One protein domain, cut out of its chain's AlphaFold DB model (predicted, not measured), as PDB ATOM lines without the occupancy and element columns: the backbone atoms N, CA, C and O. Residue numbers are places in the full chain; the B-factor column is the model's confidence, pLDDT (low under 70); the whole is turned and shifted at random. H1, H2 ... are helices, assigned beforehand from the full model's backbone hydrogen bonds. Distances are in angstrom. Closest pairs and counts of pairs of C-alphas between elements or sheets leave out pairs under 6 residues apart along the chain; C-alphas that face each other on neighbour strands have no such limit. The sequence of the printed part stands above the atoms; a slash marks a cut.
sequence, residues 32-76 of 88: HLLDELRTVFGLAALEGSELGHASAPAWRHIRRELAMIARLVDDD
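This is residues 32 to 76 of the 88 residues of an uncharacterized protein of Caulobacter mirabilis (UniProt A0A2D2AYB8). Two helices lie side by side as a flat helical hairpin: the shorter H1 runs one way, a long loop makes the turn, and the longer H2 folds back beside it and runs on past the level where H1 begins. The far end of H2, residues 71 to 76, sticks out free. The printed part has 45 residues with two named helices, H1 then H2, and no named strand; its class is all helix. It is only just loose, close to compact, with a radius of gyration of the C-alphas of 11.5 A, and it spans 37 by 21 by 9 A.

After His 32, H1 covers residues 33 to 44 and is 16.2 A long from first to last C-alpha, beginning with C-alpha 33 at (3.637, -6.032, -21.858). H2 covers residues 56 to 76 and is 31.1 A long, from C-alpha 56 at (-15.511, -13.445, -32.701) to C-alpha 76 at (2.875, 9.890, -23.431).

H1 and H2 form a helical hairpin, two helices that follow each other, touch and run opposite ways. Their lines stand at a shallow tilt of 7 degrees, and their centres are 11.6 A apart. They touch with 4 pairs of C-alphas within 8 A, the closest being those of Leu 34 and Ala 70 at 7.0 A. H1 touches H2 with residues 34 to 38 alone, and H2 touches H1 with residues 63 to 70 alone. In H1 and H2 every O i to N i+4 pair is within hydrogen-bond range.

The two C-alphas farthest apart, those of Gly 48 and Asp 76, are 37.7 A from each other. The printed part has no cut, and the link from H1 to H2, 11 residues, is long. The mean pLDDT of the printed part is 79.2; residues 47 to 53 and residue 76 are under 70, where the model's confidence is low.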
ATOM      1  N   HIS A  32       7.183  -4.098 -23.143       87.62
ATOM      2  CA  HIS A  32       6.904  -5.380 -23.793       87.62
ATOM      3  C   HIS A  32       5.532  -5.960 -23.439       87.62
ATOM      4  O   HIS A  32       5.012  -6.805 -24.176       87.62
ATOM      5  N   LEU A  33       4.894  -5.482 -22.366       88.75
ATOM      6  CA  LEU A  33       3.637  -6.032 -21.858       88.75
ATOM      7  C   LEU A  33       2.537  -6.097 -22.925       88.75
ATOM      8  O   LEU A  33       1.783  -7.070 -22.998       88.75
ATOM      9  N   LEU A  34       2.407  -5.058 -23.752       86.81
ATOM     10  CA  LEU A  34       1.357  -5.011 -24.770       86.81
ATOM     11  C   LEU A  34       1.554  -6.080 -25.848       86.81
ATOM     12  O   LEU A  34       0.568  -6.654 -26.320       86.81
ATOM     13  N   ASP A  35       2.796  -6.380 -26.213       87.38
ATOM     14  CA  ASP A  35       3.114  -7.422 -27.188       87.38
ATOM     15  C   ASP A  35       2.941  -8.827 -26.600       87.38
ATOM     16  O   ASP A  35       2.403  -9.724 -27.266       87.38
ATOM     17  N   GLU A  36       3.273  -9.010 -25.322       88.88
ATOM     18  CA  GLU A  36       2.973 -10.240 -24.587       88.88
ATOM     19  C   GLU A  36       1.460 -10.485 -24.498       88.88
ATOM     20  O   GLU A  36       0.978 -11.567 -24.844       88.88
ATOM     21  N   LEU A  37       0.678  -9.464 -24.131       87.00
ATOM     22  CA  LEU A  37      -0.782  -9.551 -24.074       87.00
ATOM     23  C   LEU A  37      -1.379  -9.867 -25.447       87.00
ATOM     24  O   LEU A  37      -2.243 -10.739 -25.555       87.00
ATOM     25  N   ARG A  38      -0.909  -9.214 -26.518       85.94
ATOM     26  CA  ARG A  38      -1.331  -9.530 -27.895       85.94
ATOM     27  C   ARG A  38      -1.077 -10.993 -28.240       85.94
ATOM     28  O   ARG A  38      -1.940 -11.619 -28.856       85.94
ATOM     29  N   THR A  39       0.062 -11.539 -27.823       86.56
ATOM     30  CA  THR A  39       0.411 -12.948 -28.035       86.56
ATOM     31  C   THR A  39      -0.545 -13.869 -27.278       86.56
ATOM     32  O   THR A  39      -1.157 -14.750 -27.885       86.56
ATOM     33  N   VAL A  40      -0.755 -13.625 -25.982       84.44
ATOM     34  CA  VAL A  40      -1.665 -14.419 -25.139       84.44
ATOM     35  C   VAL A  40      -3.094 -14.392 -25.683       84.44
ATOM     36  O   VAL A  40      -3.711 -15.444 -25.849       84.44
ATOM     37  N   PHE A  41      -3.621 -13.216 -26.032       82.12
ATOM     38  CA  PHE A  41      -4.967 -13.103 -26.595       82.12
ATOM     39  C   PHE A  41      -5.072 -13.679 -28.013       82.12
ATOM     40  O   PHE A  41      -6.128 -14.185 -28.387       82.12
ATOM     41  N   GLY A  42      -3.991 -13.649 -28.796       79.12
ATOM     42  CA  GLY A  42      -3.909 -14.344 -30.079       79.12
ATOM     43  C   GLY A  42      -4.045 -15.859 -29.926       79.12
ATOM     44  O   GLY A  42      -4.820 -16.477 -30.654       79.12
ATOM     45  N   LEU A  43      -3.361 -16.445 -28.938       80.56
ATOM     46  CA  LEU A  43      -3.461 -17.869 -28.600       80.56
ATOM     47  C   LEU A  43      -4.831 -18.233 -28.010       80.56
ATOM     48  O   LEU A  43      -5.371 -19.300 -28.299       80.56
ATOM     49  N   ALA A  44      -5.419 -17.345 -27.208       77.50
ATOM     50  CA  ALA A  44      -6.752 -17.531 -26.640       77.50
ATOM     51  C   ALA A  44      -7.871 -17.491 -27.696       77.50
ATOM     52  O   ALA A  44      -8.902 -18.137 -27.532       77.50
ATOM     53  N   ALA A  45      -7.666 -16.770 -28.801       72.88
ATOM     54  CA  ALA A  45      -8.627 -16.689 -29.897       72.88
ATOM     55  C   ALA A  45      -8.648 -17.930 -30.810       72.88
ATOM     56  O   ALA A  45      -9.522 -18.023 -31.677       72.88
ATOM     57  N   LEU A  46      -7.703 -18.863 -30.644       75.00
ATOM     58  CA  LEU A  46      -7.687 -20.129 -31.375       75.00
ATOM     59  C   LEU A  46      -8.784 -21.067 -30.851       75.00
ATOM     60  O   LEU A  46      -9.033 -21.169 -29.650       75.00
ATOM     61  N   GLU A  47      -9.446 -21.762 -31.775       63.88
ATOM     62  CA  GLU A  47     -10.508 -22.718 -31.459       63.88
ATOM     63  C   GLU A  47      -9.964 -23.842 -30.557       63.88
ATOM     64  O   GLU A  47      -8.925 -24.431 -30.851       63.88
ATOM     65  N   GLY A  48     -10.643 -24.122 -29.437       63.75
ATOM     66  CA  GLY A  48     -10.204 -25.126 -28.456       63.75
ATOM     67  C   GLY A  48      -9.206 -24.634 -27.398       63.75
ATOM     68  O   GLY A  48      -8.687 -25.449 -26.642       63.75
ATOM     69  N   SER A  49      -8.944 -23.325 -27.310       63.56
ATOM     70  CA  SER A  49      -8.066 -22.764 -26.277       63.56
ATOM     71  C   SER A  49      -8.665 -22.849 -24.864       63.56
ATOM     72  O   SER A  49      -9.805 -22.440 -24.625       63.56
ATOM     73  N   GLU A  50      -7.865 -23.316 -23.900       65.12
ATOM     74  CA  GLU A  50      -8.214 -23.335 -22.468       65.12
ATOM     75  C   GLU A  50      -8.269 -21.928 -21.847       65.12
ATOM     76  O   GLU A  50      -8.835 -21.743 -20.771       65.12
ATOM     77  N   LEU A  51      -7.721 -20.919 -22.537       63.72
ATOM     78  CA  LEU A  51      -7.665 -19.531 -22.063       63.72
ATOM     79  C   LEU A  51      -8.993 -18.775 -22.223       63.72
ATOM     80  O   LEU A  51      -9.142 -17.683 -21.676       63.72
ATOM     81  N   GLY A  52      -9.974 -19.356 -22.920       61.28
ATOM     82  CA  GLY A  52     -11.361 -18.899 -22.868       61.28
ATOM     83  C   GLY A  52     -12.091 -18.930 -24.206       61.28
ATOM     84  O   GLY A  52     -11.561 -18.565 -25.250       61.28
ATOM     85  N   HIS A  53     -13.370 -19.306 -24.158       65.25
ATOM     86  CA  HIS A  53     -14.281 -19.193 -25.293       65.25
ATOM     87  C   HIS A  53     -14.924 -17.802 -25.303       65.25
ATOM     88  O   HIS A  53     -15.849 -17.531 -24.538       65.25
ATOM     89  N   ALA A  54     -14.458 -16.920 -26.187       72.00
ATOM     90  CA  ALA A  54     -15.133 -15.661 -26.488       72.00
ATOM     91  C   ALA A  54     -15.615 -15.643 -27.944       72.00
ATOM     92  O   ALA A  54     -15.017 -16.246 -28.835       72.00
ATOM     93  N   SER A  55     -16.721 -14.944 -28.197       80.06
ATOM     94  CA  SER A  55     -17.259 -14.809 -29.551       80.06
ATOM     95  C   SER A  55     -16.310 -13.991 -30.441       80.06
ATOM     96  O   SER A  55     -15.594 -13.106 -29.969       80.06
ATOM     97  N   ALA A  56     -16.327 -14.223 -31.759       76.62
ATOM     98  CA  ALA A  56     -15.511 -13.445 -32.701       76.62
ATOM     99  C   ALA A  56     -15.683 -11.907 -32.566       76.62
ATOM    100  O   ALA A  56     -14.685 -11.185 -32.657       76.62
ATOM    101  N   PRO A  57     -16.894 -11.362 -32.305       78.94
ATOM    102  CA  PRO A  57     -17.066  -9.949 -31.967       78.94
ATOM    103  C   PRO A  57     -16.302  -9.503 -30.714       78.94
ATOM    104  O   PRO A  57     -15.689  -8.437 -30.751       78.94
ATOM    105  N   ALA A  58     -16.289 -10.306 -29.647       79.88
ATOM    106  CA  ALA A  58     -15.559  -9.994 -28.420       79.88
ATOM    107  C   ALA A  58     -14.042  -9.951 -28.666       79.88
ATOM    108  O   ALA A  58     -13.380  -8.993 -28.273       79.88
ATOM    109  N   TRP A  59     -13.502 -10.898 -29.440       82.06
ATOM    110  CA  TRP A  59     -12.085 -10.884 -29.828       82.06
ATOM    111  C   TRP A  59     -11.693  -9.682 -30.688       82.06
ATOM    112  O   TRP A  59     -10.568  -9.185 -30.609       82.06
ATOM    113  N   ARG A  60     -12.598  -9.193 -31.544       81.81
ATOM    114  CA  ARG A  60     -12.369  -7.934 -32.274       81.81
ATOM    115  C   ARG A  60     -12.363  -6.730 -31.337       81.81
ATOM    116  O   ARG A  60     -11.546  -5.837 -31.540       81.81
ATOM    117  N   HIS A  61     -13.242  -6.707 -30.335       83.12
ATOM    118  CA  HIS A  61     -13.267  -5.640 -29.338       83.12
ATOM    119  C   HIS A  61     -11.959  -5.598 -28.541       83.12
ATOM    120  O   HIS A  61     -11.295  -4.569 -28.558       83.12
ATOM    121  N   ILE A  62     -11.522  -6.728 -27.973       83.69
ATOM    122  CA  ILE A  62     -10.270  -6.829 -27.197       83.69
ATOM    123  C   ILE A  62      -9.072  -6.306 -28.000       83.69
ATOM    124  O   ILE A  62      -8.317  -5.464 -27.519       83.69
ATOM    125  N   ARG A  63      -8.928  -6.735 -29.262       84.69
ATOM    126  CA  ARG A  63      -7.843  -6.260 -30.137       84.69
ATOM    127  C   ARG A  63      -7.887  -4.751 -30.381       84.69
ATOM    128  O   ARG A  63      -6.837  -4.118 -30.434       84.69
ATOM    129  N   ARG A  64      -9.083  -4.174 -30.531       86.62
ATOM    130  CA  ARG A  64      -9.254  -2.727 -30.709       86.62
ATOM    131  C   ARG A  64      -8.856  -1.954 -29.453       86.62
ATOM    132  O   ARG A  64      -8.193  -0.932 -29.581       86.62
ATOM    133  N   GLU A  65      -9.236  -2.437 -28.274       86.19
ATOM    134  CA  GLU A  65      -8.891  -1.784 -27.006       86.19
ATOM    135  C   GLU A  65      -7.378  -1.822 -26.757       86.19
ATOM    136  O   GLU A  65      -6.794  -0.789 -26.456       86.19
ATOM    137  N   LEU A  66      -6.712  -2.957 -27.001       86.06
ATOM    138  CA  LEU A  66      -5.247  -3.046 -26.896       86.06
ATOM    139  C   LEU A  66      -4.528  -2.095 -27.863       86.06
ATOM    140  O   LEU A  66      -3.509  -1.508 -27.513       86.06
ATOM    141  N   ALA A  67      -5.052  -1.921 -29.078       84.69
ATOM    142  CA  ALA A  67      -4.503  -0.962 -30.034       84.69
ATOM    143  C   ALA A  67      -4.723   0.498 -29.604       84.69
ATOM    144  O   ALA A  67      -3.891   1.350 -29.900       84.69
ATOM    145  N   MET A  68      -5.833   0.797 -28.922       87.06
ATOM    146  CA  MET A  68      -6.084   2.121 -28.350       87.06
ATOM    147  C   MET A  68      -5.132   2.410 -27.188       87.06
ATOM    148  O   MET A  68      -4.557   3.490 -27.150       87.06
ATOM    149  N   ILE A  69      -4.936   1.443 -26.287       85.31
ATOM    150  CA  ILE A  69      -4.017   1.584 -25.154       85.31
ATOM    151  C   ILE A  69      -2.584   1.795 -25.643       85.31
ATOM    152  O   ILE A  69      -1.925   2.693 -25.142       85.31
ATOM    153  N   ALA A  70      -2.134   1.043 -26.653       83.19
ATOM    154  CA  ALA A  70      -0.802   1.231 -27.235       83.19
ATOM    155  C   ALA A  70      -0.568   2.675 -27.702       83.19
ATOM    156  O   ALA A  70       0.429   3.274 -27.340       83.19
ATOM    157  N   ARG A  71      -1.537   3.263 -28.418       84.69
ATOM    158  CA  ARG A  71      -1.440   4.661 -28.867       84.69
ATOM    159  C   ARG A  71      -1.375   5.657 -27.716       84.69
ATOM    160  O   ARG A  71      -0.646   6.624 -27.813       84.69
ATOM    161  N   LEU A  72      -2.148   5.428 -26.651       82.69
ATOM    162  CA  LEU A  72      -2.131   6.306 -25.480       82.69
ATOM    163  C   LEU A  72      -0.774   6.283 -24.773       82.69
ATOM    164  O   LEU A  72      -0.322   7.325 -24.326       82.69
ATOM    165  N   VAL A  73      -0.149   5.107 -24.681       82.38
ATOM    166  CA  VAL A  73       1.185   4.968 -24.082       82.38
ATOM    167  C   VAL A  73       2.246   5.602 -24.984       82.38
ATOM    168  O   VAL A  73       3.043   6.391 -24.494       82.38
ATOM    169  N   ASP A  74       2.203   5.340 -26.296       79.88
ATOM    170  CA  ASP A  74       3.143   5.927 -27.262       79.88
ATOM    171  C   ASP A  74       3.061   7.470 -27.303       79.88
ATOM    172  O   ASP A  74       4.081   8.137 -27.469       79.88
ATOM    173  N   ASP A  75       1.860   8.050 -27.152       73.19
ATOM    174  CA  ASP A  75       1.651   9.508 -27.115       73.19
ATOM    175  C   ASP A  75       2.205  10.152 -25.816       73.19
ATOM    176  O   ASP A  75       2.589  11.322 -25.832       73.19
ATOM    177  N   ASP A  76       2.278   9.416 -24.697       60.31
ATOM    178  CA  ASP A  76       2.875   9.890 -23.431       60.31
ATOM    179  C   ASP A  76       4.423   9.882 -23.462       60.31
ATOM    180  O   ASP A  76       5.060  10.600 -22.687       60.31
TER     181      ASP A  76